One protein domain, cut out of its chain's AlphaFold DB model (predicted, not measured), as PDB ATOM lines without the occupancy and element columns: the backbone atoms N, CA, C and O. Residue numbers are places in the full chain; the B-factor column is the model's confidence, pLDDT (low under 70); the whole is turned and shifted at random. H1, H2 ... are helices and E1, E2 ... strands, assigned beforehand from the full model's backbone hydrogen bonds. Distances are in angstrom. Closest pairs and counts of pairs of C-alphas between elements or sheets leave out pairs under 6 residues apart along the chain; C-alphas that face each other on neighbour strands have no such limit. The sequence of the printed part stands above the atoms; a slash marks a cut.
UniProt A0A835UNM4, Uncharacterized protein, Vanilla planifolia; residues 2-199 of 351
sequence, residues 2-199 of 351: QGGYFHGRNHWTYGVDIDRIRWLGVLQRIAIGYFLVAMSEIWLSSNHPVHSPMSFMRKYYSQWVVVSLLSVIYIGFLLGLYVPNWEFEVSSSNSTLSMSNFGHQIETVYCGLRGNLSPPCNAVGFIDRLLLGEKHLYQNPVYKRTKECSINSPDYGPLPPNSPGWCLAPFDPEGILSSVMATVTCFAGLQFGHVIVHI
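This is residues 2 to 199 of the 351 residues of an uncharacterized protein of Vanilla planifolia (UniProt A0A835UNM4). Three long helices, H1, H3 and H7, form one half of an elongated model, H3 and H7 side by side and H1 crossing H7 steeply. The other half is a loose head of loops with the hairpin E1 and E2 and the small helices H5 and H6, and H4 makes a corner with the end of H3 and the start of H7. The printed part has 198 residues, ordered H1 H2 H3 E1 E2 H4 H5 H6 H7, mostly helix, with under half in named elements; E1 and E2 are antiparallel. It is loose, radius of gyration of the C-alphas 21.5 A, spanning 77 by 42 by 30 A.

H1, residues 26 to 44, is apart from H2, residues 53 to 59. H2 and H3, residues 61 to 80, meet only through their link. E1, residues 86 to 90, and E2, residues 105 to 109, form a hairpin, with N 88 and O 107 within hydrogen-bond range at 3.0 A. H4, residues 123 to 132, and H3 touch only at their ends, closest C-alphas Leu 78 and Ala 123, 5.3 A. H5, residues 142 to 145, and H6, residues 165 to 168, only just touch, with 3 pairs of C-alphas within 8 A, the closest Lys 144 and Cys 167, 5.8 A. H7, residues 176 to 198, touches H1 at a steep tilt of 53 degrees, the same way, closest C-alphas Gly 33 and Thr 183, 4.1 A. H7 touches H3 at a shallow tilt of 23 degrees, opposite ways, closest C-alphas Val 67 and Val 184, 5.9 A. Every O i to N i+4 pair is within hydrogen-bond range in H1, H2, H3 and H4, and 18 of 19 in H7; H5 and H6 are too short for one.

H1 begins at C-alpha 26 (121.056, 113.046, 235.420) and is 26.6 A long; H3 is 27.4 A. H7, 33.4 A, ends at C-alpha 198 (122.231, 127.719, 262.797).

The C-alphas of His 51 and Met 99 are farthest apart, 77.1 A. The printed part has no cut. The links E1 to E2, E2 to H4 and H5 to H6 are long. Residues 8 to 13 and 95 to 101 stand free; pLDDT is under 70 in residues 2 to 16 and 91 to 104.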
ATOM      1  N   GLN A   2     121.349 113.452 229.144       48.56
ATOM      2  CA  GLN A   2     121.123 112.078 228.688       48.56
ATOM      3  C   GLN A   2     120.020 111.371 229.489       48.56
ATOM      4  O   GLN A   2     120.237 110.327 230.084       48.56
ATOM      5  N   GLY A   3     118.841 111.990 229.520       39.41
ATOM      6  CA  GLY A   3     117.561 111.319 229.744       39.41
ATOM      7  C   GLY A   3     116.809 111.341 228.413       39.41
ATOM      8  O   GLY A   3     116.786 112.377 227.747       39.41
ATOM      9  N   GLY A   4     116.316 110.187 227.969       48.81
ATOM     10  CA  GLY A   4     115.813 109.989 226.613       48.81
ATOM     11  C   GLY A   4     114.412 110.556 226.414       48.81
ATOM     12  O   GLY A   4     113.466 110.015 226.963       48.81
ATOM     13  N   TYR A   5     114.301 111.599 225.591       50.56
ATOM     14  CA  TYR A   5     113.053 111.993 224.913       50.56
ATOM     15  C   TYR A   5     113.312 112.579 223.515       50.56
ATOM     16  O   TYR A   5     112.432 112.526 222.663       50.56
ATOM     17  N   PHE A   6     114.518 113.094 223.247       45.59
ATOM     18  CA  PHE A   6     114.871 113.696 221.961       45.59
ATOM     19  C   PHE A   6     115.904 112.851 221.214       45.59
ATOM     20  O   PHE A   6     116.960 112.513 221.753       45.59
ATOM     21  N   HIS A   7     115.569 112.496 219.973       46.34
ATOM     22  CA  HIS A   7     116.407 111.705 219.074       46.34
ATOM     23  C   HIS A   7     117.733 112.390 218.754       46.34
ATOM     24  O   HIS A   7     117.841 113.616 218.735       46.34
ATOM     25  N   GLY A   8     118.758 111.581 218.480       45.72
ATOM     26  CA  GLY A   8     120.046 112.075 218.001       45.72
ATOM     27  C   GLY A   8     119.931 112.763 216.635       45.72
ATOM     28  O   GLY A   8     119.049 112.441 215.842       45.72
ATOM     29  N   ARG A   9     120.888 113.661 216.348       42.78
ATOM     30  CA  ARG A   9     120.980 114.587 215.192       42.78
ATOM     31  C   ARG A   9     120.709 114.005 213.784       42.78
ATOM     32  O   ARG A   9     120.557 114.788 212.855       42.78
ATOM     33  N   ASN A  10     120.641 112.680 213.615       41.25
ATOM     34  CA  ASN A  10     120.526 111.995 212.320       41.25
ATOM     35  C   ASN A  10     119.268 111.110 212.164       41.25
ATOM     36  O   ASN A  10     119.103 110.497 211.111       41.25
ATOM     37  N   HIS A  11     118.395 111.007 213.174       46.97
ATOM     38  CA  HIS A  11     117.204 110.146 213.120       46.97
ATOM     39  C   HIS A  11     115.922 110.983 213.014       46.97
ATOM     40  O   HIS A  11     115.463 111.569 213.990       46.97
ATOM     41  N   TRP A  12     115.337 111.016 211.812       44.44
ATOM     42  CA  TRP A  12     114.099 111.744 211.480       44.44
ATOM     43  C   TRP A  12     112.808 110.998 211.859       44.44
ATOM     44  O   TRP A  12     111.719 111.377 211.437       44.44
ATOM     45  N   THR A  13     112.897 109.920 212.637       49.25
ATOM     46  CA  THR A  13     111.723 109.183 213.116       49.25
ATOM     47  C   THR A  13     111.076 109.956 214.260       49.25
ATOM     48  O   THR A  13     111.598 109.972 215.367       49.25
ATOM     49  N   TYR A  14     109.953 110.622 214.011       51.62
ATOM     50  CA  TYR A  14     109.167 111.275 215.059       51.62
ATOM     51  C   TYR A  14     108.483 110.210 215.941       51.62
ATOM     52  O   TYR A  14     107.790 109.343 215.413       51.62
ATOM     53  N   GLY A  15     108.682 110.260 217.264       57.91
ATOM     54  CA  GLY A  15     108.097 109.320 218.239       57.91
ATOM     55  C   GLY A  15     109.138 108.619 219.119       57.91
ATOM     56  O   GLY A  15     110.227 108.312 218.653       57.91
ATOM     57  N   VAL A  16     108.836 108.393 220.400       67.88
ATOM     58  CA  VAL A  16     109.754 107.738 221.351       67.88
ATOM     59  C   VAL A  16     109.451 106.243 221.404       67.88
ATOM     60  O   VAL A  16     108.321 105.859 221.695       67.88
ATOM     61  N   ASP A  17     110.456 105.410 221.135       76.75
ATOM     62  CA  ASP A  17     110.355 103.958 221.294       76.75
ATOM     63  C   ASP A  17     110.357 103.608 222.790       76.75
ATOM     64  O   ASP A  17     111.385 103.726 223.466       76.75
ATOM     65  N   ILE A  18     109.189 103.220 223.311       82.12
ATOM     66  CA  ILE A  18     109.002 102.869 224.723       82.12
ATOM     67  C   ILE A  18     109.861 101.658 225.094       82.12
ATOM     68  O   ILE A  18     110.386 101.635 226.202       82.12
ATOM     69  N   ASP A  19     110.104 100.720 224.173       84.06
ATOM     70  CA  ASP A  19     110.889  99.506 224.436       84.06
ATOM     71  C   ASP A  19     112.398  99.784 224.547       84.06
ATOM     72  O   ASP A  19     113.176  98.912 224.941       84.06
ATOM     73  N   ARG A  20     112.835 100.997 224.184       81.12
ATOM     74  CA  ARG A  20     114.245 101.428 224.198       81.12
ATOM     75  C   ARG A  20     114.473 102.735 224.954       81.12
ATOM     76  O   ARG A  20     115.573 103.294 224.910       81.12
ATOM     77  N   ILE A  21     113.452 103.263 225.631       84.44
ATOM     78  CA  ILE A  21     113.569 104.539 226.338       84.44
ATOM     79  C   ILE A  21     114.520 104.407 227.531       84.44
ATOM     80  O   ILE A  21     114.426 103.472 228.321       84.44
ATOM     81  N   ARG A  22     115.433 105.365 227.706       86.38
ATOM     82  CA  ARG A  22     116.278 105.427 228.903       86.38
ATOM     83  C   ARG A  22     115.531 106.119 230.041       86.38
ATOM     84  O   ARG A  22     115.344 107.336 229.993       86.38
ATOM     85  N   TRP A  23     115.159 105.354 231.066       82.88
ATOM     86  CA  TRP A  23     114.375 105.828 232.212       82.88
ATOM     87  C   TRP A  23     115.149 106.758 233.150       82.88
ATOM     88  O   TRP A  23     114.638 107.804 233.555       82.88
ATOM     89  N   LEU A  24     116.383 106.385 233.497       86.69
ATOM     90  CA  LEU A  24     117.204 107.129 234.445       86.69
ATOM     91  C   LEU A  24     118.232 107.995 233.722       86.69
ATOM     92  O   LEU A  24     119.022 107.532 232.905       86.69
ATOM     93  N   GLY A  25     118.217 109.281 234.043       85.88
ATOM     94  CA  GLY A  25     119.191 110.257 233.587       85.88
ATOM     95  C   GLY A  25     119.592 111.182 234.729       85.88
ATOM     96  O   GLY A  25     119.096 111.086 235.852       85.88
ATOM     97  N   VAL A  26     120.489 112.120 234.425       85.81
ATOM     98  CA  VAL A  26     121.056 113.046 235.420       85.81
ATOM     99  C   VAL A  26     119.966 113.840 236.152       85.81
ATOM    100  O   VAL A  26     120.038 114.003 237.366       85.81
ATOM    101  N   LEU A  27     118.930 114.304 235.441       85.31
ATOM    102  CA  LEU A  27     117.827 115.059 236.047       85.31
ATOM    103  C   LEU A  27     116.987 114.205 236.993       85.31
ATOM    104  O   LEU A  27     116.708 114.634 238.108       85.31
ATOM    105  N   GLN A  28     116.607 113.002 236.561       89.25
ATOM    106  CA  GLN A  28     115.826 112.064 237.365       89.25
ATOM    107  C   GLN A  28     116.581 111.709 238.645       89.25
ATOM    108  O   GLN A  28     116.019 111.768 239.734       89.25
ATOM    109  N   ARG A  29     117.880 111.430 238.525       91.00
ATOM    110  CA  ARG A  29     118.758 111.157 239.660       91.00
ATOM    111  C   ARG A  29     118.805 112.313 240.657       91.00
ATOM    112  O   ARG A  29     118.666 112.093 241.858       91.00
ATOM    113  N   ILE A  30     118.987 113.541 240.167       90.25
ATOM    114  CA  ILE A  30     118.992 114.745 241.007       90.25
ATOM    115  C   ILE A  30     117.632 114.916 241.699       90.25
ATOM    116  O   ILE A  30     117.588 115.168 242.903       90.25
ATOM    117  N   ALA A  31     116.530 114.739 240.967       91.81
ATOM    118  CA  ALA A  31     115.177 114.849 241.503       91.81
ATOM    119  C   ALA A  31     114.912 113.824 242.616       91.81
ATOM    120  O   ALA A  31     114.436 114.205 243.683       91.81
ATOM    121  N   ILE A  32     115.281 112.553 242.411       92.81
ATOM    122  CA  ILE A  32     115.164 111.492 243.423       92.81
ATOM    123  C   ILE A  32     115.978 111.850 244.672       92.81
ATOM    124  O   ILE A  32     115.456 111.778 245.784       92.81
ATOM    125  N   GLY A  33     117.230 112.284 244.496       94.69
ATOM    126  CA  GLY A  33     118.099 112.667 245.609       94.69
ATOM    127  C   GLY A  33     117.513 113.802 246.449       94.69
ATOM    128  O   GLY A  33     117.394 113.669 247.667       94.69
ATOM    129  N   TYR A  34     117.080 114.893 245.812       94.75
ATOM    130  CA  TYR A  34     116.445 116.010 246.519       94.75
ATOM    131  C   TYR A  34     115.120 115.623 247.169       94.75
ATOM    132  O   TYR A  34     114.864 116.042 248.295       94.75
ATOM    133  N   PHE A  35     114.297 114.812 246.501       95.25
ATOM    134  CA  PHE A  35     113.025 114.349 247.045       95.25
ATOM    135  C   PHE A  35     113.222 113.540 248.333       95.25
ATOM    136  O   PHE A  35     112.606 113.848 249.354       95.25
ATOM    137  N   LEU A  36     114.124 112.553 248.323       95.12
ATOM    138  CA  LEU A  36     114.405 111.717 249.493       95.12
ATOM    139  C   LEU A  36     114.991 112.531 250.652       95.12
ATOM    140  O   LEU A  36     114.573 112.367 251.800       95.12
ATOM    141  N   VAL A  37     115.917 113.445 250.355       95.69
ATOM    142  CA  VAL A  37     116.493 114.344 251.363       95.69
ATOM    143  C   VAL A  37     115.422 115.268 251.947       95.69
ATOM    144  O   VAL A  37     115.329 115.385 253.166       95.69
ATOM    145  N   ALA A  38     114.557 115.862 251.124       94.88
ATOM    146  CA  ALA A  38     113.472 116.722 251.596       94.88
ATOM    147  C   ALA A  38     112.465 115.961 252.476       94.88
ATOM    148  O   ALA A  38     112.086 116.452 253.537       94.88
ATOM    149  N   MET A  39     112.080 114.742 252.085       94.38
ATOM    150  CA  MET A  39     111.226 113.878 252.909       94.38
ATOM    151  C   MET A  39     111.870 113.560 254.253       94.38
ATOM    152  O   MET A  39     111.224 113.693 255.292       94.38
ATOM    153  N   SER A  40     113.161 113.231 254.260       93.31
ATOM    154  CA  SER A  40     113.884 112.985 255.507       93.31
ATOM    155  C   SER A  40     113.995 114.233 256.396       93.31
ATOM    156  O   SER A  40     113.878 114.118 257.611       93.31
ATOM    157  N   GLU A  41     114.167 115.430 255.823       93.12
ATOM    158  CA  GLU A  41     114.212 116.687 256.581       93.12
ATOM    159  C   GLU A  41     112.860 116.977 257.232       93.12
ATOM    160  O   GLU A  41     112.809 117.335 258.403       93.12
ATOM    161  N   ILE A  42     111.758 116.777 256.507       92.06
ATOM    162  CA  ILE A  42     110.416 117.044 257.034       92.06
ATOM    163  C   ILE A  42     110.040 116.028 258.123       92.06
ATOM    164  O   ILE A  42     109.446 116.406 259.130       92.06
ATOM    165  N   TRP A  43     110.375 114.749 257.939       90.50
ATOM    166  CA  TRP A  43     109.864 113.672 258.794       90.50
ATOM    167  C   TRP A  43     110.779 113.350 259.979       90.50
ATOM    168  O   TRP A  43     110.298 112.911 261.020       90.50
ATOM    169  N   LEU A  44     112.097 113.536 259.836       88.00
ATOM    170  CA  LEU A  44     113.089 113.103 260.829       88.00
ATOM    171  C   LEU A  44     113.758 114.261 261.580       88.00
ATOM    172  O   LEU A  44     114.579 114.006 262.465       88.00
ATOM    173  N   SER A  45     113.453 115.518 261.243       78.00
ATOM    174  CA  SER A  45     114.028 116.673 261.938       78.00
ATOM    175  C   SER A  45     113.424 116.830 263.333       78.00
ATOM    176  O   SER A  45     112.211 116.916 263.513       78.00
ATOM    177  N   SER A  46     114.293 116.858 264.343       78.06
ATOM    178  CA  SER A  46     113.898 117.054 265.736       78.06
ATOM    179  C   SER A  46     113.778 118.542 266.091       78.06
ATOM    180  O   SER A  46     114.581 119.380 265.667       78.06
ATOM    181  N   ASN A  47     112.826 118.878 266.964       77.81
ATOM    182  CA  ASN A  47     112.578 120.249 267.429       77.81
ATOM    183  C   ASN A  47     113.570 120.753 268.494       77.81
ATOM    184  O   ASN A  47     113.365 121.818 269.075       77.81
ATOM    185  N   HIS A  48     114.666 120.039 268.759       78.69
ATOM    186  CA  HIS A  48     115.654 120.502 269.732       78.69
ATOM    187  C   HIS A  48     116.326 121.825 269.302       78.69
ATOM    188  O   HIS A  48     116.677 121.995 268.123       78.69
ATOM    189  N   PRO A  49     116.531 122.769 270.243       79.69
ATOM    190  CA  PRO A  49     117.268 123.995 269.973       79.69
ATOM    191  C   PRO A  49     118.771 123.706 269.836       79.69
ATOM    192  O   PRO A  49     119.324 122.841 270.519       79.69
ATOM    193  N   VAL A  50     119.437 124.436 268.940       82.31
ATOM    194  CA  VAL A  50     120.866 124.262 268.646       82.31
ATOM    195  C   VAL A  50     121.662 125.359 269.350       82.31
ATOM    196  O   VAL A  50     121.691 126.500 268.900       82.31
ATOM    197  N   HIS A  51     122.323 125.007 270.454       79.19
ATOM    198  CA  HIS A  51     123.187 125.922 271.220       79.19
ATOM    199  C   HIS A  51     124.662 125.498 271.212       79.19
ATOM    200  O   HIS A  51     125.553 126.319 271.416       79.19
ATOM    201  N   SER A  52     124.931 124.220 270.953       81.19
ATOM    202  CA  SER A  52     126.264 123.611 270.939       81.19
ATOM    203  C   SER A  52     126.428 122.624 269.772       81.19
ATOM    204  O   SER A  52     125.429 122.103 269.262       81.19
ATOM    205  N   PRO A  53     127.669 122.281 269.376       78.44
ATOM    206  CA  PRO A  53     127.920 121.246 268.368       78.44
ATOM    207  C   PRO A  53     127.288 119.891 268.723       78.44
ATOM    208  O   PRO A  53     126.760 119.201 267.857       78.44
ATOM    209  N   MET A  54     127.260 119.537 270.011       79.94
ATOM    210  CA  MET A  54     126.628 118.299 270.477       79.94
ATOM    211  C   MET A  54     125.105 118.330 270.288       79.94
ATOM    212  O   MET A  54     124.509 117.346 269.853       79.94
ATOM    213  N   SER A  55     124.463 119.477 270.549       83.50
ATOM    214  CA  SER A  55     123.028 119.649 270.274       83.50
ATOM    215  C   SER A  55     122.706 119.642 268.775       83.50
ATOM    216  O   SER A  55     121.652 119.144 268.394       83.50
ATOM    217  N   PHE A  56     123.629 120.113 267.925       85.12
ATOM    218  CA  PHE A  56     123.507 120.006 266.467       85.12
ATOM    219  C   PHE A  56     123.508 118.537 266.027       85.12
ATOM    220  O   PHE A  56     122.600 118.107 265.320       85.12
ATOM    221  N   MET A  57     124.469 117.746 266.516       84.31
ATOM    222  CA  MET A  57     124.538 116.313 266.205       84.31
ATOM    223  C   MET A  57     123.313 115.555 266.709       84.31
ATOM    224  O   MET A  57     122.767 114.730 265.986       84.31
ATOM    225  N   ARG A  58     122.825 115.868 267.917       85.75
ATOM    226  CA  ARG A  58     121.600 115.256 268.453       85.75
ATOM    227  C   ARG A  58     120.368 115.610 267.618       85.75
ATOM    228  O   ARG A  58     119.536 114.740 267.388       85.75
ATOM    229  N   LYS A  59     120.251 116.859 267.157       88.94
ATOM    230  CA  LYS A  59     119.120 117.311 266.334       88.94
ATOM    231  C   LYS A  59     119.018 116.544 265.014       88.94
ATOM    232  O   LYS A  59     117.920 116.159 264.629       88.94
ATOM    233  N   TYR A  60     120.154 116.316 264.358       90.62
ATOM    234  CA  TYR A  60     120.225 115.686 263.035       90.62
ATOM    235  C   TYR A  60     120.642 114.210 263.074       90.62
ATOM    236  O   TYR A  60     120.933 113.617 262.037       90.62
ATOM    237  N   TYR A  61     120.645 113.587 264.255       90.44
ATOM    238  CA  TYR A  61     121.094 112.206 264.443       90.44
ATOM    239  C   TYR A  61     120.355 111.216 263.532       90.44
ATOM    240  O   TYR A  61     120.990 110.404 262.864       90.44
ATOM    241  N   SER A  62     119.028 111.329 263.429       91.62
ATOM    242  CA  SER A  62     118.212 110.455 262.576       91.62
ATOM    243  C   SER A  62     118.607 110.530 261.097       91.62
ATOM    244  O   SER A  62     118.581 109.519 260.402       91.62
ATOM    245  N   GLN A  63     119.029 111.701 260.610       93.69
ATOM    246  CA  GLN A  63     119.500 111.857 259.230       93.69
ATOM    247  C   GLN A  63     120.847 111.173 259.022       93.69
ATOM    248  O   GLN A  63     121.036 110.489 258.020       93.69
ATOM    249  N   TRP A  64     121.762 111.291 259.988       92.88
ATOM    250  CA  TRP A  64     123.032 110.566 259.954       92.88
ATOM    251  C   TRP A  64     122.824 109.051 259.948       92.88
ATOM    252  O   TRP A  64     123.498 108.359 259.190       92.88
ATOM    253  N   VAL A  65     121.844 108.539 260.701       94.12
ATOM    254  CA  VAL A  65     121.467 107.116 260.663       94.12
ATOM    255  C   VAL A  65     120.999 106.705 259.264       94.12
ATOM    256  O   VAL A  65     121.467 105.690 258.750       94.12
ATOM    257  N   VAL A  66     120.138 107.497 258.614       95.00
ATOM    258  CA  VAL A  66     119.697 107.233 257.230       95.00
ATOM    259  C   VAL A  66     120.881 107.234 256.262       95.00
ATOM    260  O   VAL A  66     121.022 106.311 255.464       95.00
ATOM    261  N   VAL A  67     121.775 108.221 256.358       95.88
ATOM    262  CA  VAL A  67     122.975 108.317 255.514       95.88
ATOM    263  C   VAL A  67     123.887 107.103 255.685       95.88
ATOM    264  O   VAL A  67     124.343 106.523 254.695       95.88
ATOM    265  N   SER A  68     124.135 106.689 256.929       95.31
ATOM    266  CA  SER A  68     124.926 105.497 257.229       95.31
ATOM    267  C   SER A  68     124.257 104.235 256.691       95.31
ATOM    268  O   SER A  68     124.933 103.430 256.055       95.31
ATOM    269  N   LEU A  69     122.941 104.084 256.864       96.56
ATOM    270  CA  LEU A  69     122.187 102.943 256.347       96.56
ATOM    271  C   LEU A  69     122.273 102.854 254.817       96.56
ATOM    272  O   LEU A  69     122.621 101.801 254.292       96.56
ATOM    273  N   LEU A  70     122.027 103.957 254.101       96.69
ATOM    274  CA  LEU A  70     122.128 104.002 252.636       96.69
ATOM    275  C   LEU A  70     123.544 103.664 252.153       96.69
ATOM    276  O   LEU A  70     123.709 102.919 251.187       96.69
ATOM    277  N   SER A  71     124.567 104.165 252.849       96.62
ATOM    278  CA  SER A  71     125.969 103.881 252.526       96.62
ATOM    279  C   SER A  71     126.320 102.407 252.751       96.62
ATOM    280  O   SER A  71     126.959 101.795 251.898       96.62
ATOM    281  N   VAL A  72     125.870 101.811 253.861       96.38
ATOM    282  CA  VAL A  72     126.082 100.385 254.163       96.38
ATOM    283  C   VAL A  72     125.362  99.499 253.150       96.38
ATOM    284  O   VAL A  72     125.966  98.557 252.645       96.38
ATOM    285  N   ILE A  73     124.115  99.824 252.798       96.12
ATOM    286  CA  ILE A  73     123.354  99.108 251.765       96.12
ATOM    287  C   ILE A  73     124.095  99.168 250.425       96.12
ATOM    288  O   ILE A  73     124.285  98.136 249.782       96.12
ATOM    289  N   TYR A  74     124.572 100.352 250.028       96.50
ATOM    290  CA  TYR A  74     125.331 100.515 248.791       96.50
ATOM    291  C   TYR A  74     126.595  99.649 248.773       96.50
ATOM    292  O   TYR A  74     126.809  98.905 247.819       96.50
ATOM    293  N   ILE A  75     127.417  99.712 249.826       95.69
ATOM    294  CA  ILE A  75     128.667  98.942 249.913       95.69
ATOM    295  C   ILE A  75     128.368  97.437 249.951       95.69
ATOM    296  O   ILE A  75     129.045  96.657 249.284       95.69
ATOM    297  N   GLY A  76     127.331  97.036 250.693       95.56
ATOM    298  CA  GLY A  76     126.882  95.652 250.799       95.56
ATOM    299  C   GLY A  76     126.491  95.064 249.445       95.56
ATOM    300  O   GLY A  76     126.943  93.973 249.107       95.56
ATOM    301  N   PHE A  77     125.733  95.803 248.630       95.44
ATOM    302  CA  PHE A  77     125.425  95.378 247.263       95.44
ATOM    303  C   PHE A  77     126.643  95.431 246.344       95.44
ATOM    304  O   PHE A  77     126.880  94.483 245.600       95.44
ATOM    305  N   LEU A  78     127.433  96.506 246.406       94.69
ATOM    306  CA  LEU A  78     128.585  96.698 245.530       94.69
ATOM    307  C   LEU A  78     129.621  95.571 245.676       94.69
ATOM    308  O   LEU A  78     130.161  95.105 244.676       94.69
ATOM    309  N   LEU A  79     129.894  95.142 246.912       94.00
ATOM    310  CA  LEU A  79     130.930  94.152 247.215       94.00
ATOM    311  C   LEU A  79     130.380  92.731 247.408       94.00
ATOM    312  O   LEU A  79     131.062  91.761 247.082       94.00
ATOM    313  N   GLY A  80     129.165  92.587 247.944       93.38
ATOM    314  CA  GLY A  80     128.605  91.293 248.341       93.38
ATOM    315  C   GLY A  80     127.842  90.551 247.244       93.38
ATOM    316  O   GLY A  80     127.730  89.320 247.313       93.38
ATOM    317  N   LEU A  81     127.325  91.267 246.240       95.00
ATOM    318  CA  LEU A  81     126.484  90.689 245.195       95.00
ATOM    319  C   LEU A  81     127.324  89.900 244.180       95.00
ATOM    320  O   LEU A  81     128.366  90.356 243.710       95.00
ATOM    321  N   TYR A  82     126.857  88.697 243.852       95.06
ATOM    322  CA  TYR A  82     127.452  87.864 242.811       95.06
ATOM    323  C   TYR A  82     126.936  88.288 241.442       95.06
ATOM    324  O   TYR A  82     125.724  88.370 241.247       95.06
ATOM    325  N   VAL A  83     127.855  88.533 240.506       95.19
ATOM    326  CA  VAL A  83     127.516  88.911 239.134       95.19
ATOM    327  C   VAL A  83     127.707  87.692 238.226       95.19
ATOM    328  O   VAL A  83     128.851  87.287 237.992       95.19
ATOM    329  N   PRO A  84     126.614  87.084 237.722       93.75
ATOM    330  CA  PRO A  84     126.708  85.971 236.787       93.75
ATOM    331  C   PRO A  84     127.231  86.435 235.421       93.75
ATOM    332  O   PRO A  84     127.283  87.629 235.116       93.75
ATOM    333  N   ASN A  85     127.610  85.465 234.590       93.00
ATOM    334  CA  ASN A  85     127.842  85.716 233.169       93.00
ATOM    335  C   ASN A  85     126.525  86.149 232.520       93.00
ATOM    336  O   ASN A  85     125.454  85.707 232.938       93.00
ATOM    337  N   TRP A  86     126.608  87.022 231.526       91.25
ATOM    338  CA  TRP A  86     125.438  87.579 230.858       91.25
ATOM    339  C   TRP A  86     125.754  87.835 229.387       91.25
ATOM    340  O   TRP A  86     126.922  87.917 229.005       91.25
ATOM    341  N   GLU A  87     124.719  87.931 228.569       90.44
ATOM    342  CA  GLU A  87     124.826  88.066 227.118       90.44
ATOM    343  C   GLU A  87     124.082  89.319 226.684       90.44
ATOM    344  O   GLU A  87     123.087  89.675 227.308       90.44
ATOM    345  N   PHE A  88     124.554  89.989 225.635       88.19
ATOM    346  CA  PHE A  88     123.874  91.163 225.098       88.19
ATOM    347  C   PHE A  88     123.928  91.211 223.578       88.19
ATOM    348  O   PHE A  88     124.851  90.696 222.944       88.19
ATOM    349  N   GLU A  89     122.925  91.862 222.993       84.69
ATOM    350  CA  GLU A  89     122.831  92.044 221.549       84.69
ATOM    351  C   GLU A  89     123.653  93.250 221.085       84.69
ATOM    352  O   GLU A  89     123.452  94.383 221.533       84.69
ATOM    353  N   VAL A  90     124.543  93.023 220.119       78.25
ATOM    354  CA  VAL A  90     125.279  94.082 219.429       78.25
ATOM    355  C   VAL A  90     124.581  94.419 218.114       78.25
ATOM    356  O   VAL A  90     124.540  93.614 217.186       78.25
ATOM    357  N   SER A  91     124.089  95.652 217.990       64.81
ATOM    358  CA  SER A  91     123.644  96.197 216.705       64.81
ATOM    359  C   SER A  91     124.848  96.740 215.924       64.81
ATOM    360  O   SER A  91     125.302  97.862 216.169       64.81
ATOM    361  N   SER A  92     125.388  95.952 214.994       54.00
ATOM    362  CA  SER A  92     126.498  96.346 214.122       54.00
ATOM    363  C   SER A  92     126.014  97.296 213.019       54.00
ATOM    364  O   SER A  92     125.542  96.887 211.966       54.00
ATOM    365  N   SER A  93     126.123  98.609 213.239       44.06
ATOM    366  CA  SER A  93     125.766  99.587 212.201       44.06
ATOM    367  C   SER A  93     126.937 100.023 211.317       44.06
ATOM    368  O   SER A  93     126.721 100.867 210.460       44.06
ATOM    369  N   ASN A  94     128.162  99.515 211.502       40.47
ATOM    370  CA  ASN A  94     129.320  99.906 210.689       40.47
ATOM    371  C   ASN A  94     130.425  98.838 210.681       40.47
ATOM    372  O   ASN A  94     131.308  98.838 211.537       40.47
ATOM    373  N   SER A  95     130.443  98.003 209.648       34.06
ATOM    374  CA  SER A  95     131.677  97.394 209.152       34.06
ATOM    375  C   SER A  95     131.618  97.367 207.629       34.06
ATOM    376  O   SER A  95     130.815  96.658 207.032       34.06
ATOM    377  N   THR A  96     132.460  98.184 207.000       38.97
ATOM    378  CA  THR A  96     132.712  98.247 205.554       38.97
ATOM    379  C   THR A  96     133.452  97.003 205.064       38.97
ATOM    380  O   THR A  96     134.550  97.099 204.525       38.97
ATOM    381  N   LEU A  97     132.860  95.830 205.262       36.75
ATOM    382  CA  LEU A  97     133.293  94.565 204.689       36.75
ATOM    383  C   LEU A  97     132.032  93.771 204.351       36.75
ATOM    384  O   LEU A  97     131.281  93.374 205.230       36.75
ATOM    385  N   SER A  98     131.807  93.672 203.043       32.91
ATOM    386  CA  SER A  98     131.009  92.691 202.305       32.91
ATOM    387  C   SER A  98     130.017  91.809 203.076       32.91
ATOM    388  O   SER A  98     130.397  91.014 203.930       32.91
ATOM    389  N   MET A  99     128.805  91.798 202.521       30.22
ATOM    390  CA  MET A  99     127.703  90.857 202.714       30.22
ATOM    391  C   MET A  99     126.629  91.312 203.705       30.22
ATOM    392  O   MET A  99     126.797  91.370 204.917       30.22
ATOM    393  N   SER A 100     125.477  91.597 203.110       32.72
ATOM    394  CA  SER A 100     124.169  91.711 203.726       32.72
ATOM    395  C   SER A 100     123.874  90.520 204.640       32.72
ATOM    396  O   SER A 100     123.545  89.442 204.158       32.72
ATOM    397  N   ASN A 101     123.954  90.742 205.945       32.88
ATOM    398  CA  ASN A 101     123.149  90.067 206.953       32.88
ATOM    399  C   ASN A 101     122.960  91.067 208.095       32.88
ATOM    400  O   ASN A 101     123.934  91.502 208.705       32.88
ATOM    401  N   PHE A 102     121.710  91.440 208.380       42.00
ATOM    402  CA  PHE A 102     121.319  92.021 209.669       42.00
ATOM    403  C   PHE A 102     121.517  90.925 210.731       42.00
ATOM    404  O   PHE A 102     120.579  90.255 211.150       42.00
ATOM    405  N   GLY A 103     122.773  90.639 211.068       44.91
ATOM    406  CA  GLY A 103     123.138  89.634 212.051       44.91
ATOM    407  C   GLY A 103     123.104  90.267 213.430       44.91
ATOM    408  O   GLY A 103     123.972  91.073 213.750       44.91
ATOM    409  N   HIS A 104     122.111  89.907 214.242       58.84
ATOM    410  CA  HIS A 104     122.187  90.113 215.685       58.84
ATOM    411  C   HIS A 104     123.359  89.270 216.197       58.84
ATOM    412  O   HIS A 104     123.271  88.043 216.228       58.84
ATOM    413  N   GLN A 105     124.478  89.911 216.530       73.81
ATOM    414  CA  GLN A 105     125.609  89.228 217.146       73.81
ATOM    415  C   GLN A 105     125.409  89.274 218.660       73.81
ATOM    416  O   GLN A 105     125.351  90.356 219.249       73.81
ATOM    417  N   ILE A 106     125.232  88.100 219.265       81.69
ATOM    418  CA  ILE A 106     125.126  87.947 220.715       81.69
ATOM    419  C   ILE A 106     126.546  87.795 221.252       81.69
ATOM    420  O   ILE A 106     127.262  86.871 220.869       81.69
ATOM    421  N   GLU A 107     126.954  88.714 222.120       84.81
ATOM    422  CA  GLU A 107     128.255  88.680 222.781       84.81
ATOM    423  C   GLU A 107     128.081  88.256 224.239       84.81
ATOM    424  O   GLU A 107     127.291  88.838 224.986       84.81
ATOM    425  N   THR A 108     128.839  87.243 224.658       86.12
ATOM    426  CA  THR A 108     128.818  86.729 226.033       86.12
ATOM    427  C   THR A 108     129.903  87.391 226.876       86.12
ATOM    428  O   THR A 108     131.084  87.369 226.515       86.12
ATOM    429  N   VAL A 109     129.537  87.920 228.039       89.00
ATOM    430  CA  VAL A 109     130.465  88.500 229.010       89.00
ATOM    431  C   VAL A 109     130.665  87.549 230.184       89.00
ATOM    432  O   VAL A 109     129.733  87.229 230.925       89.00
ATOM    433  N   TYR A 110     131.921  87.164 230.402       88.31
ATOM    434  CA  TYR A 110     132.329  86.307 231.510       88.31
ATOM    435  C   TYR A 110     132.730  87.150 232.727       88.31
ATOM    436  O   TYR A 110     133.716  87.884 232.686       88.31
ATOM    437  N   CYS A 111     131.957  87.040 233.807       88.69
ATOM    438  CA  CYS A 111     132.160  87.761 235.062       88.69
ATOM    439  C   CYS A 111     132.397  86.793 236.222       88.69
ATOM    440  O   CYS A 111     133.480  86.808 236.792       88.69
ATOM    441  N   GLY A 112     131.399  85.964 236.561       89.12
ATOM    442  CA  GLY A 112     131.496  84.837 237.500       89.12
ATOM    443  C   GLY A 112     132.069  85.129 238.895       89.12
ATOM    444  O   GLY A 112     132.604  84.221 239.527       89.12
ATOM    445  N   LEU A 113     132.026  86.375 239.377       91.25
ATOM    446  CA  LEU A 113     132.784  86.831 240.551       91.25
ATOM    447  C   LEU A 113     131.959  87.802 241.420       91.25
ATOM    448  O   LEU A 113     130.977  88.394 240.967       91.25
ATOM    449  N   ARG A 114     132.364  87.973 242.688       93.19
ATOM    450  CA  ARG A 114     131.825  88.983 243.626       93.19
ATOM    451  C   ARG A 114     132.793  90.154 243.763       93.19
ATOM    452  O   ARG A 114     134.001  89.962 243.668       93.19
ATOM    453  N   GLY A 115     132.262  91.350 244.012       87.94
ATOM    454  CA  GLY A 115     133.056  92.536 244.357       87.94
ATOM    455  C   GLY A 115     133.983  93.063 243.258       87.94
ATOM    456  O   GLY A 115     134.858  93.878 243.541       87.94
ATOM    457  N   ASN A 116     133.803  92.631 242.007       91.56
ATOM    458  CA  ASN A 116     134.542  93.189 240.882       91.56
ATOM    459  C   ASN A 116     134.001  94.588 240.549       91.56
ATOM    460  O   ASN A 116     132.798  94.775 240.373       91.56
ATOM    461  N   LEU A 117     134.887  95.578 240.456       89.94
ATOM    462  CA  LEU A 117     134.534  96.963 240.123       89.94
ATOM    463  C   LEU A 117     134.850  97.313 238.665       89.94
ATOM    464  O   LEU A 117     134.500  98.398 238.198       89.94
ATOM    465  N   SER A 118     135.486  96.399 237.931       87.62
ATOM    466  CA  SER A 118     135.803  96.585 236.521       87.62
ATOM    467  C   SER A 118     134.538  96.536 235.656       87.62
ATOM    468  O   SER A 118     133.613  95.761 235.930       87.62
ATOM    469  N   PRO A 119     134.454  97.357 234.596       85.00
ATOM    470  CA  PRO A 119     133.387  97.228 233.619       85.00
ATOM    471  C   PRO A 119     133.538  95.916 232.826       85.00
ATOM    472  O   PRO A 119     134.661  95.468 232.601       85.00
ATOM    473  N   PRO A 120     132.432  95.291 232.394       86.25
ATOM    474  CA  PRO A 120     131.033  95.558 232.750       86.25
ATOM    475  C   PRO A 120     130.538  94.676 233.926       86.25
ATOM    476  O   PRO A 120     129.338  94.619 234.206       86.25
ATOM    477  N   CYS A 121     131.451  93.967 234.597       89.88
ATOM    478  CA  CYS A 121     131.183  92.921 235.591       89.88
ATOM    479  C   CYS A 121     130.902  93.426 237.011       89.88
ATOM    480  O   CYS A 121     131.054  92.687 237.980       89.88
ATOM    481  N   ASN A 122     130.502  94.685 237.144       93.44
ATOM    482  CA  ASN A 122     130.210  95.290 238.434       93.44
ATOM    483  C   ASN A 122     128.749  95.080 238.858       93.44
ATOM    484  O   ASN A 122     127.842  94.979 238.029       93.44
ATOM    485  N   ALA A 123     128.528  95.053 240.174       94.56
ATOM    486  CA  ALA A 123     127.209  94.838 240.767       94.56
ATOM    487  C   ALA A 123     126.207  95.966 240.458       94.56
ATOM    488  O   ALA A 123     125.016  95.695 240.338       94.56
ATOM    489  N   VAL A 124     126.681  97.209 240.281       94.12
ATOM    490  CA  VAL A 124     125.842  98.367 239.906       94.12
ATOM    491  C   VAL A 124     125.134  98.089 238.581       94.12
ATOM    492  O   VAL A 124     123.909  98.059 238.530       94.12
ATOM    493  N   GLY A 125     125.904  97.770 237.537       92.75
ATOM    494  CA  GLY A 125     125.360  97.465 236.219       92.75
ATOM    495  C   GLY A 125     124.498  96.205 236.210       92.75
ATOM    496  O   GLY A 125     123.545  96.134 235.445       92.75
ATOM    497  N   PHE A 126     124.786  95.222 237.069       94.50
ATOM    498  CA  PHE A 126     123.943  94.031 237.198       94.50
ATOM    499  C   PHE A 126     122.549  94.352 237.757       94.50
ATOM    500  O   PHE A 126     121.558  93.901 237.187       94.50
ATOM    501  N   ILE A 127     122.460  95.163 238.816       94.88
ATOM    502  CA  ILE A 127     121.170  95.604 239.374       94.88
ATOM    503  C   ILE A 127     120.386  96.407 238.336       94.88
ATOM    504  O   ILE A 127     119.187  96.184 238.168       94.88
ATOM    505  N   ASP A 128     121.060  97.301 237.613       94.12
ATOM    506  CA  ASP A 128     120.410  98.112 236.587       94.12
ATOM    507  C   ASP A 128     119.887  97.242 235.430       94.12
ATOM    508  O   ASP A 128     118.757  97.437 234.991       94.12
ATOM    509  N   ARG A 129     120.641  96.224 234.984       93.06
ATOM    510  CA  ARG A 129     120.164  95.244 233.986       93.06
ATOM    511  C   ARG A 129     118.943  94.465 234.474       93.06
ATOM    512  O   ARG A 129     118.009  94.278 233.703       93.06
ATOM    513  N   LEU A 130     118.939  94.038 235.737       93.50
ATOM    514  CA  LEU A 130     117.853  93.242 236.314       93.50
ATOM    515  C   LEU A 130     116.555  94.047 236.482       93.50
ATOM    516  O   LEU A 130     115.477  93.519 236.232       93.50
ATOM    517  N   LEU A 131     116.656  95.300 236.936       94.06
ATOM    518  CA  LEU A 131     115.491  96.116 237.289       94.06
ATOM    519  C   LEU A 131     115.002  97.010 236.149       94.06
ATOM    520  O   LEU A 131     113.797  97.182 235.995       94.06
ATOM    521  N   LEU A 132     115.915  97.606 235.376       91.62
ATOM    522  CA  LEU A 132     115.560  98.508 234.276       91.62
ATOM    523  C   LEU A 132     115.472  97.776 232.940       91.62
ATOM    524  O   LEU A 132     114.752  98.234 232.064       91.62
ATOM    525  N   GLY A 133     116.199  96.668 232.775       90.50
ATOM    526  CA  GLY A 133     116.340  95.964 231.502       90.50
ATOM    527  C   GLY A 133     117.439  96.552 230.611       90.50
ATOM    528  O   GLY A 133     117.670  97.760 230.564       90.50
ATOM    529  N   GLU A 134     118.119  95.691 229.854       88.19
ATOM    530  CA  GLU A 134     119.297  96.050 229.044       88.19
ATOM    531  C   GLU A 134     119.015  97.089 227.951       88.19
ATOM    532  O   GLU A 134     119.840  97.970 227.696       88.19
ATOM    533  N   LYS A 135     117.828  97.030 227.337       87.75
ATOM    534  CA  LYS A 135     117.408  97.959 226.274       87.75
ATOM    535  C   LYS A 135     117.239  99.396 226.772       87.75
ATOM    536  O   LYS A 135     117.379 100.330 225.987       87.75
ATOM    537  N   HIS A 136     116.989  99.567 228.069       88.50
ATOM    538  CA  HIS A 136     116.776 100.864 228.706       88.50
ATOM    539  C   HIS A 136     118.059 101.466 229.289       88.50
ATOM    540  O   HIS A 136     118.049 102.600 229.774       88.50
ATOM    541  N   LEU A 137     119.171 100.728 229.241       89.56
ATOM    542  CA  LEU A 137     120.471 101.219 229.676       89.56
ATOM    543  C   LEU A 137     121.108 102.126 228.628       89.56
ATOM    544  O   LEU A 137     120.810 102.098 227.430       89.56
ATOM    545  N   TYR A 138     122.056 102.933 229.089       87.62
ATOM    546  CA  TYR A 138     122.789 103.822 228.213       87.62
ATOM    547  C   TYR A 138     123.759 103.059 227.294       87.62
ATOM    548  O   TYR A 138     124.676 102.371 227.741       87.62
ATOM    549  N   GLN A 139     123.563 103.226 225.983       85.31
ATOM    550  CA  GLN A 139     124.239 102.453 224.932       85.31
ATOM    551  C   GLN A 139     125.664 102.930 224.605       85.31
ATOM    552  O   GLN A 139     126.418 102.249 223.912       85.31
ATOM    553  N   ASN A 140     126.068 104.112 225.080       83.94
ATOM    554  CA  ASN A 140     127.383 104.696 224.792       83.94
ATOM    555  C   ASN A 140     128.182 104.970 226.074       83.94
ATOM    556  O   ASN A 140     128.543 106.115 226.342       83.94
ATOM    557  N   PRO A 141     128.453 103.941 226.893       86.56
ATOM    558  CA  PRO A 141     129.042 104.131 228.209       86.56
ATOM    559  C   PRO A 141     130.455 104.713 228.154       86.56
ATOM    560  O   PRO A 141     131.201 104.546 227.190       86.56
ATOM    561  N   VAL A 142     130.848 105.364 229.252       86.88
ATOM    562  CA  VAL A 142     132.116 106.105 229.358       86.88
ATOM    563  C   VAL A 142     133.338 105.209 229.146       86.88
ATOM    564  O   VAL A 142     134.346 105.676 228.620       86.88
ATOM    565  N   TYR A 143     133.258 103.922 229.499       87.88
ATOM    566  CA  TYR A 143     134.371 102.996 229.295       87.88
ATOM    567  C   TYR A 143     134.660 102.693 227.817       87.88
ATOM    568  O   TYR A 143     135.749 102.226 227.524       87.88
ATOM    569  N   LYS A 144     133.792 103.060 226.858       88.94
ATOM    570  CA  LYS A 144     134.145 103.029 225.422       88.94
ATOM    571  C   LYS A 144     135.347 103.913 225.079       88.94
ATOM    572  O   LYS A 144     135.958 103.745 224.035       88.94
ATOM    573  N   ARG A 145     135.694 104.859 225.955       90.12
ATOM    574  CA  ARG A 145     136.850 105.752 225.819       90.12
ATOM    575  C   ARG A 145     138.152 105.161 226.372       90.12
ATOM    576  O   ARG A 145     139.180 105.831 226.289       90.12
ATOM    577  N   THR A 146     138.125 103.978 226.995       90.06
ATOM    578  CA  THR A 146     139.343 103.352 227.530       90.06
ATOM    579  C   THR A 146     140.257 102.897 226.398       90.06
ATOM    580  O   THR A 146     139.827 102.702 225.261       90.06
ATOM    581  N   LYS A 147     141.538 102.690 226.723       90.25
ATOM    582  CA  LYS A 147     142.548 102.206 225.771       90.25
ATOM    583  C   LYS A 147     142.188 100.851 225.151       90.25
ATOM    584  O   LYS A 147     142.599 100.581 224.032       90.25
ATOM    585  N   GLU A 148     141.427 100.020 225.862       89.44
ATOM    586  CA  GLU A 148     140.965  98.717 225.361       89.44
ATOM    587  C   GLU A 148     139.864  98.861 224.299       89.44
ATOM    588  O   GLU A 148     139.744  98.013 223.418       89.44
ATOM    589  N   CYS A 149     139.082  99.945 224.368       89.88
ATOM    590  CA  CYS A 149     137.863 100.128 223.583       89.88
ATOM    591  C   CYS A 149     137.939 101.248 222.532       89.88
ATOM    592  O   CYS A 149     137.049 101.341 221.693       89.88
ATOM    593  N   SER A 150     138.977 102.090 222.540       91.81
ATOM    594  CA  SER A 150     139.130 103.178 221.566       91.81
ATOM    595  C   SER A 150     140.583 103.395 221.158       91.81
ATOM    596  O   SER A 150     141.445 103.671 221.996       91.81
ATOM    597  N   ILE A 151     140.830 103.389 219.842       91.69
ATOM    598  CA  ILE A 151     142.121 103.786 219.250       91.69
ATOM    599  C   ILE A 151     142.464 105.249 219.589       91.69
ATOM    600  O   ILE A 151     143.631 105.598 219.741       91.69
ATOM    601  N   ASN A 152     141.448 106.098 219.772       90.25
ATOM    602  CA  ASN A 152     141.604 107.523 220.074       90.25
ATOM    603  C   ASN A 152     141.583 107.829 221.580       90.25
ATOM    604  O   ASN A 152     141.407 108.987 221.956       90.25
ATOM    605  N   SER A 153     141.717 106.821 222.452       87.50
ATOM    606  CA  SER A 153     141.707 107.009 223.908       87.50
ATOM    607  C   SER A 153     142.604 108.195 224.328       87.50
ATOM    608  O   SER A 153     143.776 108.235 223.948       87.50
ATOM    609  N   PRO A 154     142.114 109.142 225.154       88.00
ATOM    610  CA  PRO A 154     140.927 109.048 226.005       88.00
ATOM    611  C   PRO A 154     139.622 109.497 225.336       88.00
ATOM    612  O   PRO A 154     138.640 109.710 226.038       88.00
ATOM    613  N   ASP A 155     139.574 109.696 224.023       86.69
ATOM    614  CA  ASP A 155     138.356 110.081 223.309       86.69
ATOM    615  C   ASP A 155     137.664 108.886 222.652       86.69
ATOM    616  O   ASP A 155     138.215 107.788 222.554       86.69
ATOM    617  N   TYR A 156     136.410 109.087 222.245       85.50
ATOM    618  CA  TYR A 156     135.678 108.079 221.485       85.50
ATOM    619  C   TYR A 156     136.343 107.872 220.123       85.50
ATOM    620  O   TYR A 156     136.798 108.812 219.467       85.50
ATOM    621  N   GLY A 157     136.383 106.624 219.689       86.56
ATOM    622  CA  GLY A 157     137.023 106.232 218.451       86.56
ATOM    623  C   GLY A 157     136.575 104.840 218.030       86.56
ATOM    624  O   GLY A 157     135.782 104.208 218.732       86.56
ATOM    625  N   PRO A 158     137.056 104.372 216.872       89.00
ATOM    626  CA  PRO A 158     136.841 102.997 216.453       89.00
ATOM    627  C   PRO A 158     137.483 102.014 217.443       89.00
ATOM    628  O   PRO A 158     138.473 102.340 218.110       89.00
ATOM    629  N   LEU A 159     136.912 100.810 217.506       89.25
ATOM    630  CA  LEU A 159     137.427  99.703 218.307       89.25
ATOM    631  C   LEU A 159     138.812  99.269 217.784       89.25
ATOM    632  O   LEU A 159     138.978  99.098 216.572       89.25
ATOM    633  N   PRO A 160     139.815  99.087 218.664       90.06
ATOM    634  CA  PRO A 160     141.084  98.460 218.304       90.06
ATOM    635  C   PRO A 160     140.894  97.042 217.723       90.06
ATOM    636  O   PRO A 160     139.964  96.350 218.131       90.06
ATOM    637  N   PRO A 161     141.800  96.547 216.854       82.88
ATOM    638  CA  PRO A 161     141.650  95.253 216.169       82.88
ATOM    639  C   PRO A 161     141.623  94.007 217.082       82.88
ATOM    640  O   PRO A 161     141.355  92.922 216.589       82.88
ATOM    641  N   ASN A 162     141.847  94.155 218.394       84.75
ATOM    642  CA  ASN A 162     141.730  93.101 219.413       84.75
ATOM    643  C   ASN A 162     140.933  93.584 220.643       84.75
ATOM    644  O   ASN A 162     141.239  93.220 221.779       84.75
ATOM    645  N   SER A 163     139.969  94.485 220.445       85.31
ATOM    646  CA  SER A 163     139.142  94.996 221.540       85.31
ATOM    647  C   SER A 163     138.278  93.884 222.139       85.31
ATOM    648  O   SER A 163     137.695  93.104 221.381       85.31
ATOM    649  N   PRO A 164     138.115  93.824 223.465       87.00
ATOM    650  CA  PRO A 164     137.233  92.838 224.063       87.00
ATOM    651  C   PRO A 164     135.757  93.134 223.738       87.00
ATOM    652  O   PRO A 164     135.338  94.293 223.720       87.00
ATOM    653  N   GLY A 165     134.948  92.087 223.533       82.25
ATOM    654  CA  GLY A 165     133.530  92.219 223.150       82.25
ATOM    655  C   GLY A 165     132.704  93.068 224.123       82.25
ATOM    656  O   GLY A 165     131.837  93.839 223.711       82.25
ATOM    657  N   TRP A 166     133.055  93.055 225.414       87.44
ATOM    658  CA  TRP A 166     132.388  93.865 226.434       87.44
ATOM    659  C   TRP A 166     132.512  95.383 226.232       87.44
ATOM    660  O   TRP A 166     131.757  96.130 226.849       87.44
ATOM    661  N   CYS A 167     133.397  95.873 225.357       88.69
ATOM    662  CA  CYS A 167     133.477  97.297 225.016       88.69
ATOM    663  C   CYS A 167     132.157  97.865 224.471       88.69
ATOM    664  O   CYS A 167     131.909  99.069 224.568       88.69
ATOM    665  N   LEU A 168     131.312  97.014 223.888       86.69
ATOM    666  CA  LEU A 168     130.014  97.398 223.337       86.69
ATOM    667  C   LEU A 168     128.854  97.219 224.316       86.69
ATOM    668  O   LEU A 168     127.752  97.664 223.997       86.69
ATOM    669  N   ALA A 169     129.101  96.631 225.489       89.81
ATOM    670  CA  ALA A 169     128.082  96.422 226.505       89.81
ATOM    671  C   ALA A 169     127.397  97.752 226.873       89.81
ATOM    672  O   ALA A 169     128.057  98.792 226.934       89.81
ATOM    673  N   PRO A 170     126.080  97.765 227.126       90.44
ATOM    674  CA  PRO A 170     125.417  98.939 227.669       90.44
ATOM    675  C   PRO A 170     125.696  99.075 229.172       90.44
ATOM    676  O   PRO A 170     125.880  98.093 229.895       90.44
ATOM    677  N   PHE A 171     125.739 100.311 229.670       91.56
ATOM    678  CA  PHE A 171     125.905 100.587 231.099       91.56
ATOM    679  C   PHE A 171     125.391 101.980 231.447       91.56
ATOM    680  O   PHE A 171     125.792 102.964 230.820       91.56
ATOM    681  N   ASP A 172     124.554 102.071 232.480       90.56
ATOM    682  CA  ASP A 172     123.991 103.338 232.933       90.56
ATOM    683  C   ASP A 172     124.753 103.902 234.152       90.56
ATOM    684  O   ASP A 172     124.677 103.341 235.242       90.56
ATOM    685  N   PRO A 173     125.489 105.024 234.015       89.69
ATOM    686  CA  PRO A 173     126.151 105.657 235.157       89.69
ATOM    687  C   PRO A 173     125.171 106.333 236.133       89.69
ATOM    688  O   PRO A 173     125.532 106.621 237.274       89.69
ATOM    689  N   GLU A 174     123.937 106.596 235.702       90.75
ATOM    690  CA  GLU A 174     122.889 107.267 236.480       90.75
ATOM    691  C   GLU A 174     121.816 106.277 236.971       90.75
ATOM    692  O   GLU A 174     120.707 106.688 237.304       90.75
ATOM    693  N   GLY A 175     122.148 104.980 236.999       90.56
ATOM    694  CA  GLY A 175     121.284 103.888 237.436       90.56
ATOM    695  C   GLY A 175     120.822 103.952 238.896       90.56
ATOM    696  O   GLY A 175     121.013 104.931 239.626       90.56
ATOM    697  N   ILE A 176     120.184 102.881 239.357       93.00
ATOM    698  CA  ILE A 176     119.486 102.835 240.647       93.00
ATOM    699  C   ILE A 176     120.494 102.913 241.794       93.00
ATOM    700  O   ILE A 176     120.398 103.780 242.667       93.00
ATOM    701  N   LEU A 177     121.500 102.032 241.784       92.69
ATOM    702  CA  LEU A 177     122.456 101.950 242.886       92.69
ATOM    703  C   LEU A 177     123.374 103.186 242.936       92.69
ATOM    704  O   LEU A 177     123.690 103.678 244.020       92.69
ATOM    705  N   SER A 178     123.746 103.758 241.785       92.88
ATOM    706  CA  SER A 178     124.507 105.015 241.748       92.88
ATOM    707  C   SER A 178     123.664 106.225 242.192       92.88
ATOM    708  O   SER A 178     124.201 107.177 242.775       92.88
ATOM    709  N   SER A 179     122.340 106.189 242.001       94.75
ATOM    710  CA  SER A 179     121.398 107.192 242.521       94.75
ATOM    711  C   SER A 179     121.293 107.180 244.051       94.75
ATOM    712  O   SER A 179     121.198 108.248 244.663       94.75
ATOM    713  N   VAL A 180     121.418 106.011 244.693       95.25
ATOM    714  CA  VAL A 180     121.492 105.906 246.165       95.25
ATOM    715  C   VAL A 180     122.677 106.704 246.704       95.25
ATOM    716  O   VAL A 180     122.514 107.547 247.584       95.25
ATOM    717  N   MET A 181     123.869 106.513 246.135       95.56
ATOM    718  CA  MET A 181     125.051 107.243 246.596       95.56
ATOM    719  C   MET A 181     125.003 108.736 246.218       95.56
ATOM    720  O   MET A 181     125.490 109.577 246.968       95.56
ATOM    721  N   ALA A 182     124.337 109.107 245.117       95.06
ATOM    722  CA  ALA A 182     124.033 110.518 244.825       95.06
ATOM    723  C   ALA A 182     123.165 111.162 245.910       95.06
ATOM    724  O   ALA A 182     123.403 112.305 246.296       95.06
ATOM    725  N   THR A 183     122.179 110.422 246.418       96.56
ATOM    726  CA  THR A 183     121.318 110.878 247.515       96.56
ATOM    727  C   THR A 183     122.148 111.141 248.771       96.56
ATOM    728  O   THR A 183     121.951 112.157 249.435       96.56
ATOM    729  N   VAL A 184     123.144 110.294 249.062       97.00
ATOM    730  CA  VAL A 184     124.107 110.528 250.153       97.00
ATOM    731  C   VAL A 184     124.890 111.835 249.948       97.00
ATOM    732  O   VAL A 184     125.060 112.598 250.898       97.00
ATOM    733  N   THR A 185     125.293 112.163 248.719       96.56
ATOM    734  CA  THR A 185     125.903 113.471 248.411       96.56
ATOM    735  C   THR A 185     124.942 114.634 248.665       96.56
ATOM    736  O   THR A 185     125.350 115.660 249.210       96.56
ATOM    737  N   CYS A 186     123.661 114.491 248.311       96.69
ATOM    738  CA  CYS A 186     122.638 115.500 248.602       96.69
ATOM    739  C   CYS A 186     122.478 115.713 250.116       96.69
ATOM    740  O   CYS A 186     122.419 116.857 250.567       96.69
ATOM    741  N   PHE A 187     122.491 114.637 250.909       96.44
ATOM    742  CA  PHE A 187     122.521 114.723 252.372       96.44
ATOM    743  C   PHE A 187     123.759 115.455 252.887       96.44
ATOM    744  O   PHE A 187     123.634 116.302 253.769       96.44
ATOM    745  N   ALA A 188     124.942 115.173 252.331       95.75
ATOM    746  CA  ALA A 188     126.152 115.903 252.690       95.75
ATOM    747  C   ALA A 188     125.952 117.409 252.452       95.75
ATOM    748  O   ALA A 188     126.161 118.197 253.369       95.75
ATOM    749  N   GLY A 189     125.442 117.809 251.282       95.88
ATOM    750  CA  GLY A 189     125.109 119.207 250.977       95.88
ATOM    751  C   GLY A 189     124.087 119.832 251.938       95.88
ATOM    752  O   GLY A 189     124.265 120.975 252.363       95.88
ATOM    753  N   LEU A 190     123.062 119.078 252.350       95.31
ATOM    754  CA  LEU A 190     122.077 119.527 253.339       95.31
ATOM    755  C   LEU A 190     122.742 119.906 254.674       95.31
ATOM    756  O   LEU A 190     122.430 120.962 255.225       95.31
ATOM    757  N   GLN A 191     123.713 119.118 255.149       93.75
ATOM    758  CA  GLN A 191     124.443 119.426 256.389       93.75
ATOM    759  C   GLN A 191     125.208 120.756 256.291       93.75
ATOM    760  O   GLN A 191     125.217 121.546 257.240       93.75
ATOM    761  N   PHE A 192     125.797 121.062 255.128       93.81
ATOM    762  CA  PHE A 192     126.401 122.378 254.881       93.81
ATOM    763  C   PHE A 192     125.349 123.496 254.920       93.81
ATOM    764  O   PHE A 192     125.617 124.559 255.483       93.81
ATOM    765  N   GLY A 193     124.143 123.250 254.401       94.00
ATOM    766  CA  GLY A 193     123.002 124.164 254.490       94.00
ATOM    767  C   GLY A 193     122.549 124.432 255.930       94.00
ATOM    768  O   GLY A 193     122.356 125.588 256.314       94.00
ATOM    769  N   HIS A 194     122.461 123.404 256.777       92.75
ATOM    770  CA  HIS A 194     122.107 123.570 258.194       92.75
ATOM    771  C   HIS A 194     123.111 124.441 258.956       92.75
ATOM    772  O   HIS A 194     122.714 125.229 259.820       92.75
ATOM    773  N   VAL A 195     124.400 124.364 258.610       92.62
ATOM    774  CA  VAL A 195     125.432 125.252 259.170       92.62
ATOM    775  C   VAL A 195     125.137 126.724 258.853       92.62
ATOM    776  O   VAL A 195     125.320 127.574 259.728       92.62
ATOM    777  N   ILE A 196     124.612 127.045 257.662       91.94
ATOM    778  CA  ILE A 196     124.179 128.415 257.312       91.94
ATOM    779  C   ILE A 196     123.047 128.871 258.232       91.94
ATOM    780  O   ILE A 196     123.055 130.001 258.725       91.94
ATOM    781  N   VAL A 197     122.067 128.004 258.474       90.75
ATOM    782  CA  VAL A 197     120.874 128.353 259.253       90.75
ATOM    783  C   VAL A 197     121.229 128.613 260.720       90.75
ATOM    784  O   VAL A 197     120.855 129.664 261.258       90.75
ATOM    785  N   HIS A 198     121.983 127.706 261.348       88.62
ATOM    786  CA  HIS A 198     122.231 127.719 262.797       88.62
ATOM    787  C   HIS A 198     123.407 128.594 263.222       88.62
ATOM    788  O   HIS A 198     123.347 129.259 264.255       88.62
ATOM    789  N   ILE A 199     124.486 128.634 262.443       89.44
ATOM    790  CA  ILE A 199     125.688 129.383 262.820       89.44
ATOM    791  C   ILE A 199     125.591 130.755 262.183       89.44
ATOM    792  O   ILE A 199     125.566 130.846 260.969       89.44
TER     793      ILE A 199